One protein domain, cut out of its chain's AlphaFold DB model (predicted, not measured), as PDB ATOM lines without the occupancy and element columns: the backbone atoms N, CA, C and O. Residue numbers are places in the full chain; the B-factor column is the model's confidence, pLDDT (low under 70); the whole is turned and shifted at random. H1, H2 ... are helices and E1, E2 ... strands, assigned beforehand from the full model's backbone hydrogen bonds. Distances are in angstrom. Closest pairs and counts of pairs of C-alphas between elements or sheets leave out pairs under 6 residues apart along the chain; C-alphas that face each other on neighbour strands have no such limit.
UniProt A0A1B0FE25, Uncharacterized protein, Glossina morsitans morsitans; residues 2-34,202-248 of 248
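Overview. This is residues 2 to 34 and 202 to 248 of the 248 residues of an uncharacterized protein of Glossina morsitans morsitans (UniProt A0A1B0FE25). A small two-stranded sheet, E1 and E2, lies between the first part of one long helix, H3, and the short helices H1 and H2; residues 231 to 248, mostly H3, stick out as an arm. The printed part has 80 residues, mostly helix, in the order E1, H1, H2, E2, H3, with parallel strands. It is only just loose, close to extended: radius of gyration of the C-alphas 17.2 A, spans 61 by 24 by 12 A.

Arrangement. E1, residues 5 to 9, and E2, residues 203 to 207, are parallel neighbours at 20 degrees; N 7 and O 204, 2.9 A apart, are within hydrogen-bond range. The closest C-alphas of E2 and H3, residues 216 to 245, are those of Gln 206 and Gly 219, 5.4 A apart. Those of E2 and H1, residues 20 to 26, are Pro 20 and Ile 205, 6.3 A. H2, residues 29 to 32, is close to H1 but not clearly touching, closest at C-alphas 24 and 30, 6.3 A. H3 is apart from both. In H1 and H3 every O i to N i+4 pair is within hydrogen-bond range; H2 is too short for one.

Along the chain. E1, 12.6 A, begins at C-alpha 5 (473.871, 629.415, 434.811). H3, 43.6 A, ends at C-alpha 245 (459.347, 613.048, 411.853).

Size, cuts and confidence. Residues 35 to 201 are cut out, leaving 8.5 A between C-alphas 34 and 202. No link printed whole is long. pLDDT is under 70 at 12 to 13, 33 to 34, 239 to 241 and 243 to 248.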
ATOM      1  N   GLY A   2     470.448 625.738 426.181       78.81
ATOM      2  CA  GLY A   2     471.674 626.154 426.886       78.81
ATOM      3  C   GLY A   2     471.863 625.523 428.274       78.81
ATOM      4  O   GLY A   2     470.949 624.898 428.822       78.81
ATOM      5  N   VAL A   3     473.071 625.627 428.828       88.75
ATOM      6  CA  VAL A   3     473.398 625.236 430.214       88.75
ATOM      7  C   VAL A   3     472.732 626.230 431.181       88.75
ATOM      8  O   VAL A   3     472.756 627.418 430.877       88.75
ATOM      9  N   PRO A   4     472.092 625.789 432.283       91.62
ATOM     10  CA  PRO A   4     471.578 626.714 433.288       91.62
ATOM     11  C   PRO A   4     472.744 627.345 434.059       91.62
ATOM     12  O   PRO A   4     473.625 626.616 434.516       91.62
ATOM     13  N   VAL A   5     472.755 628.672 434.196       93.19
ATOM     14  CA  VAL A   5     473.871 629.415 434.811       93.19
ATOM     15  C   VAL A   5     473.428 630.074 436.116       93.19
ATOM     16  O   VAL A   5     472.481 630.856 436.127       93.19
ATOM     17  N   LEU A   6     474.121 629.785 437.215       93.44
ATOM     18  CA  LEU A   6     473.991 630.527 438.469       93.44
ATOM     19  C   LEU A   6     475.147 631.521 438.582       93.44
ATOM     20  O   LEU A   6     476.303 631.140 438.409       93.44
ATOM     21  N   ILE A   7     474.828 632.775 438.889       93.19
ATOM     22  CA  ILE A   7     475.796 633.846 439.122       93.19
ATOM     23  C   ILE A   7     475.581 634.346 440.546       93.19
ATOM     24  O   ILE A   7     474.522 634.890 440.856       93.19
ATOM     25  N   PHE A   8     476.582 634.188 441.408       91.69
ATOM     26  CA  PHE A   8     476.585 634.868 442.698       91.69
ATOM     27  C   PHE A   8     477.075 636.305 442.508       91.69
ATOM     28  O   PHE A   8     478.218 636.538 442.115       91.69
ATOM     29  N   ALA A   9     476.189 637.265 442.758       85.38
ATOM     30  CA  ALA A   9     476.536 638.671 442.876       85.38
ATOM     31  C   ALA A   9     477.093 638.944 444.281       85.38
ATOM     32  O   ALA A   9     476.641 638.351 445.262       85.38
ATOM     33  N   ASN A  10     478.070 639.850 444.355       80.81
ATOM     34  CA  ASN A  10     478.747 640.219 445.596       80.81
ATOM     35  C   ASN A  10     477.760 640.736 446.665       80.81
ATOM     36  O   ASN A  10     476.694 641.261 446.328       80.81
ATOM     37  N   LYS A  11     478.132 640.627 447.947       72.62
ATOM     38  CA  LYS A  11     477.320 641.113 449.074       72.62
ATOM     39  C   LYS A  11     477.034 642.608 448.884       72.62
ATOM     40  O   LYS A  11     477.962 643.386 448.663       72.62
ATOM     41  N   GLN A  12     475.764 643.007 448.972       64.69
ATOM     42  CA  GLN A  12     475.344 644.399 448.733       64.69
ATOM     43  C   GLN A  12     475.872 645.377 449.799       64.69
ATOM     44  O   GLN A  12     475.888 646.581 449.574       64.69
ATOM     45  N   ASP A  13     476.385 644.848 450.912       68.12
ATOM     46  CA  ASP A  13     476.988 645.595 452.019       68.12
ATOM     47  C   ASP A  13     478.399 646.144 451.708       68.12
ATOM     48  O   ASP A  13     478.990 646.829 452.544       68.12
ATOM     49  N   LEU A  14     478.978 645.830 450.540       71.75
ATOM     50  CA  LEU A  14     480.304 646.312 450.138       71.75
ATOM     51  C   LEU A  14     480.215 647.549 449.223       71.75
ATOM     52  O   LEU A  14     479.450 647.545 448.255       71.75
ATOM     53  N   PRO A  15     481.029 648.599 449.459       76.81
ATOM     54  CA  PRO A  15     481.018 649.801 448.630       76.81
ATOM     55  C   PRO A  15     481.409 649.467 447.184       76.81
ATOM     56  O   PRO A  15     482.424 648.820 446.931       76.81
ATOM     57  N   GLY A  16     480.588 649.906 446.227       79.00
ATOM     58  CA  GLY A  16     480.751 649.574 444.807       79.00
ATOM     59  C   GLY A  16     480.100 648.254 444.369       79.00
ATOM     60  O   GLY A  16     480.256 647.869 443.207       79.00
ATOM     61  N   ALA A  17     479.350 647.568 445.242       82.25
ATOM     62  CA  ALA A  17     478.434 646.512 444.817       82.25
ATOM     63  C   ALA A  17     477.392 647.067 443.823       82.25
ATOM     64  O   ALA A  17     476.832 648.144 444.023       82.25
ATOM     65  N   ARG A  18     477.148 646.327 442.737       83.75
ATOM     66  CA  ARG A  18     476.216 646.693 441.656       83.75
ATOM     67  C   ARG A  18     474.887 645.967 441.816       83.75
ATOM     68  O   ARG A  18     474.861 644.825 442.285       83.75
ATOM     69  N   GLU A  19     473.787 646.591 441.393       83.81
ATOM     70  CA  GLU A  19     472.478 645.928 441.435       83.81
ATOM     71  C   GLU A  19     472.482 644.702 440.495       83.81
ATOM     72  O   GLU A  19     473.018 644.795 439.387       83.81
ATOM     73  N   PRO A  20     471.833 643.570 440.848       84.69
ATOM     74  CA  PRO A  20     471.613 642.466 439.918       84.69
ATOM     75  C   PRO A  20     471.152 642.900 438.518       84.69
ATOM     76  O   PRO A  20     471.703 642.394 437.547       84.69
ATOM     77  N   LYS A  21     470.246 643.888 438.384       85.25
ATOM     78  CA  LYS A  21     469.803 644.421 437.077       85.25
ATOM     79  C   LYS A  21     470.946 644.993 436.228       85.25
ATOM     80  O   LYS A  21     470.936 644.851 435.007       85.25
ATOM     81  N   GLU A  22     471.936 645.628 436.854       88.56
ATOM     82  CA  GLU A  22     473.120 646.117 436.149       88.56
ATOM     83  C   GLU A  22     473.972 644.946 435.662       88.56
ATOM     84  O   GLU A  22     474.398 644.951 434.509       88.56
ATOM     85  N   LEU A  23     474.162 643.909 436.487       89.56
ATOM     86  CA  LEU A  23     474.838 642.679 436.061       89.56
ATOM     87  C   LEU A  23     474.090 641.985 434.910       89.56
ATOM     88  O   LEU A  23     474.751 641.519 433.985       89.56
ATOM     89  N   GLU A  24     472.749 641.955 434.905       87.31
ATOM     90  CA  GLU A  24     471.968 641.389 433.786       87.31
ATOM     91  C   GLU A  24     472.308 642.071 432.451       87.31
ATOM     92  O   GLU A  24     472.435 641.396 431.425       87.31
ATOM     93  N   LYS A  25     472.500 643.399 432.471       89.00
ATOM     94  CA  LYS A  25     472.904 644.202 431.308       89.00
ATOM     95  C   LYS A  25     474.384 644.010 430.955       89.00
ATOM     96  O   LYS A  25     474.706 643.784 429.793       89.00
ATOM     97  N   LEU A  26     475.276 644.097 431.942       89.56
ATOM     98  CA  LEU A  26     476.735 644.038 431.764       89.56
ATOM     99  C   LEU A  26     477.226 642.665 431.286       89.56
ATOM    100  O   LEU A  26     478.202 642.592 430.548       89.56
ATOM    101  N   LEU A  27     476.552 641.590 431.699       90.06
ATOM    102  CA  LEU A  27     476.883 640.210 431.333       90.06
ATOM    103  C   LEU A  27     476.101 639.715 430.096       90.06
ATOM    104  O   LEU A  27     476.128 638.523 429.800       90.06
ATOM    105  N   GLY A  28     475.373 640.594 429.389       89.25
ATOM    106  CA  GLY A  28     474.626 640.247 428.167       89.25
ATOM    107  C   GLY A  28     473.451 639.278 428.375       89.25
ATOM    108  O   GLY A  28     472.927 638.705 427.420       89.25
ATOM    109  N   LEU A  29     473.015 639.052 429.619       86.50
ATOM    110  CA  LEU A  29     472.107 637.947 429.946       86.50
ATOM    111  C   LEU A  29     470.696 638.141 429.370       86.50
ATOM    112  O   LEU A  29     469.980 637.165 429.141       86.50
ATOM    113  N   TYR A  30     470.307 639.387 429.094       79.25
ATOM    114  CA  TYR A  30     469.053 639.721 428.414       79.25
ATOM    115  C   TYR A  30     468.941 639.060 427.027       79.25
ATOM    116  O   TYR A  30     467.848 638.644 426.647       79.25
ATOM    117  N   GLU A  31     470.055 638.858 426.317       78.62
ATOM    118  CA  GLU A  31     470.093 638.140 425.033       78.62
ATOM    119  C   GLU A  31     469.921 636.625 425.246       78.62
ATOM    120  O   GLU A  31     469.170 635.948 424.541       78.62
ATOM    121  N   LEU A  32     470.528 636.090 426.313       70.88
ATOM    122  CA  LEU A  32     470.407 634.685 426.725       70.88
ATOM    123  C   LEU A  32     469.018 634.327 427.289       70.88
ATOM    124  O   LEU A  32     468.701 633.146 427.458       70.88
ATOM    125  N   ALA A  33     468.190 635.324 427.619       64.25
ATOM    126  CA  ALA A  33     466.829 635.124 428.115       64.25
ATOM    127  C   ALA A  33     465.844 634.674 427.022       64.25
ATOM    128  O   ALA A  33     464.730 634.248 427.344       64.25
ATOM    129  N   THR A  34     466.235 634.731 425.745       58.19
ATOM    130  CA  THR A  34     465.456 634.188 424.631       58.19
ATOM    131  C   THR A  34     465.626 632.661 424.550       58.19
ATOM    132  O   THR A  34     466.691 632.185 424.149       58.19
ATOM    133  N   GLY A 202     467.175 631.021 431.483       88.19
ATOM    134  CA  GLY A 202     468.292 630.066 431.481       88.19
ATOM    135  C   GLY A 202     469.380 630.368 432.516       88.19
ATOM    136  O   GLY A 202     470.421 629.717 432.502       88.19
ATOM    137  N   TRP A 203     469.172 631.377 433.355       91.81
ATOM    138  CA  TRP A 203     470.175 631.946 434.235       91.81
ATOM    139  C   TRP A 203     469.519 632.648 435.433       91.81
ATOM    140  O   TRP A 203     468.398 633.154 435.327       91.81
ATOM    141  N   HIS A 204     470.232 632.695 436.558       92.19
ATOM    142  CA  HIS A 204     469.818 633.370 437.793       92.19
ATOM    143  C   HIS A 204     470.982 634.175 438.375       92.19
ATOM    144  O   HIS A 204     472.112 633.682 438.394       92.19
ATOM    145  N   ILE A 205     470.700 635.385 438.866       92.81
ATOM    146  CA  ILE A 205     471.647 636.185 439.650       92.81
ATOM    147  C   ILE A 205     471.168 636.197 441.096       92.81
ATOM    148  O   ILE A 205     470.063 636.655 441.382       92.81
ATOM    149  N   GLN A 206     472.021 635.728 441.998       93.06
ATOM    150  CA  GLN A 206     471.744 635.640 443.422       93.06
ATOM    151  C   GLN A 206     472.699 636.560 444.197       93.06
ATOM    152  O   GLN A 206     473.906 636.329 444.126       93.06
ATOM    153  N   PRO A 207     472.226 637.570 444.950       90.81
ATOM    154  CA  PRO A 207     473.072 638.233 445.939       90.81
ATOM    155  C   PRO A 207     473.439 637.226 447.036       90.81
ATOM    156  O   PRO A 207     472.554 636.556 447.576       90.81
ATOM    157  N   ALA A 208     474.731 637.093 447.337       91.19
ATOM    158  CA  ALA A 208     475.216 636.160 448.351       91.19
ATOM    159  C   ALA A 208     476.544 636.604 448.982       91.19
ATOM    160  O   ALA A 208     477.246 637.475 448.464       91.19
ATOM    161  N   CYS A 209     476.914 635.965 450.092       89.00
ATOM    162  CA  CYS A 209     478.198 636.158 450.753       89.00
ATOM    163  C   CYS A 209     478.850 634.818 451.107       89.00
ATOM    164  O   CYS A 209     478.303 634.026 451.869       89.00
ATOM    165  N   ALA A 210     480.070 634.600 450.615       87.50
ATOM    166  CA  ALA A 210     480.845 633.395 450.914       87.50
ATOM    167  C   ALA A 210     481.332 633.307 452.377       87.50
ATOM    168  O   ALA A 210     481.700 632.224 452.817       87.50
ATOM    169  N   ILE A 211     481.343 634.421 453.124       90.12
ATOM    170  CA  ILE A 211     481.834 634.476 454.515       90.12
ATOM    171  C   ILE A 211     480.710 634.171 455.516       90.12
ATOM    172  O   ILE A 211     480.917 633.412 456.457       90.12
ATOM    173  N   THR A 212     479.517 634.745 455.321       91.94
ATOM    174  CA  THR A 212     478.353 634.532 456.204       91.94
ATOM    175  C   THR A 212     477.453 633.379 455.750       91.94
ATOM    176  O   THR A 212     476.609 632.930 456.517       91.94
ATOM    177  N   GLY A 213     477.607 632.902 454.510       90.75
ATOM    178  CA  GLY A 213     476.782 631.851 453.903       90.75
ATOM    179  C   GLY A 213     475.425 632.329 453.364       90.75
ATOM    180  O   GLY A 213     474.751 631.585 452.652       90.75
ATOM    181  N   GLU A 214     475.036 633.569 453.667       90.62
ATOM    182  CA  GLU A 214     473.777 634.193 453.246       90.62
ATOM    183  C   GLU A 214     473.625 634.175 451.716       90.62
ATOM    184  O   GLU A 214     474.567 634.507 450.989       90.62
ATOM    185  N   GLY A 215     472.443 633.802 451.214       91.62
ATOM    186  CA  GLY A 215     472.128 633.769 449.783       91.62
ATOM    187  C   GLY A 215     472.671 632.558 449.011       91.62
ATOM    188  O   GLY A 215     472.276 632.352 447.861       91.62
ATOM    189  N   LEU A 216     473.570 631.746 449.585       93.12
ATOM    190  CA  LEU A 216     474.153 630.600 448.873       93.12
ATOM    191  C   LEU A 216     473.123 629.490 448.621       93.12
ATOM    192  O   LEU A 216     473.063 628.942 447.518       93.12
ATOM    193  N   GLN A 217     472.307 629.168 449.626       96.12
ATOM    194  CA  GLN A 217     471.327 628.081 449.558       96.12
ATOM    195  C   GLN A 217     470.207 628.404 448.559       96.12
ATOM    196  O   GLN A 217     469.815 627.555 447.759       96.12
ATOM    197  N   GLU A 218     469.749 629.651 448.558       95.12
ATOM    198  CA  GLU A 218     468.710 630.193 447.687       95.12
ATOM    199  C   GLU A 218     469.159 630.183 446.215       95.12
ATOM    200  O   GLU A 218     468.394 629.817 445.318       95.12
ATOM    201  N   GLY A 219     470.434 630.500 445.958       95.06
ATOM    202  CA  GLY A 219     471.032 630.381 444.626       95.06
ATOM    203  C   GLY A 219     471.109 628.934 444.135       95.06
ATOM    204  O   GLY A 219     470.783 628.652 442.978       95.06
ATOM    205  N   LEU A 220     471.499 628.003 445.010       96.69
ATOM    206  CA  LEU A 220     471.556 626.572 444.693       96.69
ATOM    207  C   LEU A 220     470.159 625.976 444.447       96.69
ATOM    208  O   LEU A 220     469.995 625.175 443.522       96.69
ATOM    209  N   GLU A 221     469.143 626.405 445.199       96.62
ATOM    210  CA  GLU A 221     467.745 626.028 444.968       96.62
ATOM    211  C   GLU A 221     467.231 626.555 443.617       96.62
ATOM    212  O   GLU A 221     466.688 625.785 442.818       96.62
ATOM    213  N   ALA A 222     467.496 627.824 443.288       94.69
ATOM    214  CA  ALA A 222     467.164 628.391 441.981       94.69
ATOM    215  C   ALA A 222     467.858 627.643 440.821       94.69
ATOM    216  O   ALA A 222     467.243 627.392 439.777       94.69
ATOM    217  N   LEU A 223     469.117 627.224 441.000       95.50
ATOM    218  CA  LEU A 223     469.846 626.407 440.024       95.50
ATOM    219  C   LEU A 223     469.239 625.006 439.862       95.50
ATOM    220  O   LEU A 223     469.060 624.541 438.730       95.50
ATOM    221  N   TYR A 224     468.883 624.343 440.963       95.81
ATOM    222  CA  TYR A 224     468.174 623.063 440.938       95.81
ATOM    223  C   TYR A 224     466.845 623.176 440.177       95.81
ATOM    224  O   TYR A 224     466.558 622.355 439.297       95.81
ATOM    225  N   ASP A 225     466.076 624.236 440.425       93.69
ATOM    226  CA  ASP A 225     464.788 624.453 439.775       93.69
ATOM    227  C   ASP A 225     464.941 624.782 438.271       93.69
ATOM    228  O   ASP A 225     464.196 624.259 437.433       93.69
ATOM    229  N   MET A 226     465.985 625.527 437.874       92.69
ATOM    230  CA  MET A 226     466.378 625.673 436.461       92.69
ATOM    231  C   MET A 226     466.739 624.323 435.814       92.69
ATOM    232  O   MET A 226     466.293 624.027 434.699       92.69
ATOM    233  N   ILE A 227     467.495 623.461 436.502       92.94
ATOM    234  CA  ILE A 227     467.843 622.115 436.016       92.94
ATOM    235  C   ILE A 227     466.583 621.247 435.856       92.94
ATOM    236  O   ILE A 227     466.440 620.561 434.834       92.94
ATOM    237  N   LEU A 228     465.637 621.293 436.801       92.25
ATOM    238  CA  LEU A 228     464.354 620.589 436.694       92.25
ATOM    239  C   LEU A 228     463.520 621.099 435.514       92.25
ATOM    240  O   LEU A 228     463.053 620.283 434.709       92.25
ATOM    241  N   LYS A 229     463.355 622.420 435.370       89.75
ATOM    242  CA  LYS A 229     462.627 623.047 434.252       89.75
ATOM    243  C   LYS A 229     463.251 622.648 432.906       89.75
ATOM    244  O   LYS A 229     462.539 622.139 432.036       89.75
ATOM    245  N   LYS A 230     464.583 622.710 432.771       86.88
ATOM    246  CA  LYS A 230     465.319 622.227 431.584       86.88
ATOM    247  C   LYS A 230     465.077 620.740 431.299       86.88
ATOM    248  O   LYS A 230     464.809 620.378 430.151       86.88
ATOM    249  N   ARG A 231     465.149 619.865 432.313       89.50
ATOM    250  CA  ARG A 231     464.927 618.408 432.165       89.50
ATOM    251  C   ARG A 231     463.488 618.083 431.752       89.50
ATOM    252  O   ARG A 231     463.297 617.209 430.904       89.50
ATOM    253  N   LYS A 232     462.492 618.791 432.299       87.25
ATOM    254  CA  LYS A 232     461.073 618.679 431.907       87.25
ATOM    255  C   LYS A 232     460.882 619.097 430.441       87.25
ATOM    256  O   LYS A 232     460.408 618.291 429.640       87.25
ATOM    257  N   LEU A 233     461.347 620.291 430.066       81.06
ATOM    258  CA  LEU A 233     461.254 620.813 428.695       81.06
ATOM    259  C   LEU A 233     461.945 619.904 427.666       81.06
ATOM    260  O   LEU A 233     461.363 619.592 426.630       81.06
ATOM    261  N   HIS A 234     463.156 619.414 427.950       80.69
ATOM    262  CA  HIS A 234     463.908 618.570 427.011       80.69
ATOM    263  C   HIS A 234     463.185 617.246 426.681       80.69
ATOM    264  O   HIS A 234     463.248 616.788 425.539       80.69
ATOM    265  N   LYS A 235     462.433 616.664 427.633       82.81
ATOM    266  CA  LYS A 235     461.561 615.502 427.368       82.81
ATOM    267  C   LYS A 235     460.412 615.844 426.409       82.81
ATOM    268  O   LYS A 235     460.090 615.029 425.548       82.81
ATOM    269  N   VAL A 236     459.812 617.031 426.538       76.56
ATOM    270  CA  VAL A 236     458.724 617.499 425.656       76.56
ATOM    271  C   VAL A 236     459.244 617.760 424.241       76.56
ATOM    272  O   VAL A 236     458.660 617.252 423.286       76.56
ATOM    273  N   TYR A 237     460.376 618.463 424.102       73.25
ATOM    274  CA  TYR A 237     460.987 618.727 422.795       73.25
ATOM    275  C   TYR A 237     461.299 617.431 422.034       73.25
ATOM    276  O   TYR A 237     460.857 617.292 420.897       73.25
ATOM    277  N   LYS A 238     461.948 616.439 422.670       70.19
ATOM    278  CA  LYS A 238     462.228 615.145 422.017       70.19
ATOM    279  C   LYS A 238     460.957 614.436 421.533       70.19
ATOM    280  O   LYS A 238     460.933 613.962 420.400       70.19
ATOM    281  N   LYS A 239     459.888 614.403 422.344       68.75
ATOM    282  CA  LYS A 239     458.594 613.830 421.924       68.75
ATOM    283  C   LYS A 239     458.003 614.570 420.719       68.75
ATOM    284  O   LYS A 239     457.556 613.915 419.782       68.75
ATOM    285  N   LYS A 240     458.032 615.909 420.717       68.69
ATOM    286  CA  LYS A 240     457.522 616.719 419.599       68.69
ATOM    287  C   LYS A 240     458.303 616.452 418.307       68.69
ATOM    288  O   LYS A 240     457.677 616.189 417.288       68.69
ATOM    289  N   THR A 241     459.638 616.444 418.361       65.69
ATOM    290  CA  THR A 241     460.491 616.146 417.197       65.69
ATOM    291  C   THR A 241     460.185 614.772 416.599       65.69
ATOM    292  O   THR A 241     459.985 614.680 415.394       65.69
ATOM    293  N   ILE A 242     460.077 613.726 417.428       70.44
ATOM    294  CA  ILE A 242     459.771 612.362 416.960       70.44
ATOM    295  C   ILE A 242     458.395 612.306 416.276       70.44
ATOM    296  O   ILE A 242     458.279 611.764 415.182       70.44
ATOM    297  N   ILE A 243     457.361 612.922 416.863       67.94
ATOM    298  CA  ILE A 243     456.007 612.942 416.279       67.94
ATOM    299  C   ILE A 243     455.969 613.714 414.949       67.94
ATOM    300  O   ILE A 243     455.233 613.328 414.045       67.94
ATOM    301  N   THR A 244     456.759 614.783 414.801       67.94
ATOM    302  CA  THR A 244     456.877 615.511 413.526       67.94
ATOM    303  C   THR A 244     457.582 614.680 412.449       67.94
ATOM    304  O   THR A 244     457.163 614.735 411.300       67.94
ATOM    305  N   GLN A 245     458.601 613.891 412.803       59.53
ATOM    306  CA  GLN A 245     459.347 613.048 411.853       59.53
ATOM    307  C   GLN A 245     458.581 611.793 411.394       59.53
ATOM    308  O   GLN A 245     458.916 611.235 410.364       59.53
ATOM    309  N   ILE A 246     457.553 611.353 412.131       68.94
ATOM    310  CA  ILE A 246     456.703 610.193 411.773       68.94
ATOM    311  C   ILE A 246     455.507 610.602 410.880       68.94
ATOM    312  O   ILE A 246     454.744 609.758 410.419       68.94
ATOM    313  N   LYS A 247     455.306 611.906 410.643       60.38
ATOM    314  CA  LYS A 247     454.160 612.456 409.894       60.38
ATOM    315  C   LYS A 247     454.470 612.842 408.438       60.38
ATOM    316  O   LYS A 247     453.667 613.556 407.837       60.38
ATOM    317  N   HIS A 248     455.611 612.413 407.906       52.16
ATOM    318  CA  HIS A 248     456.105 612.753 406.572       52.16
ATOM    319  C   HIS A 248     456.862 611.561 405.963       52.16
ATOM    320  O   HIS A 248     456.990 611.541 404.719       52.16
TER     321      HIS A 248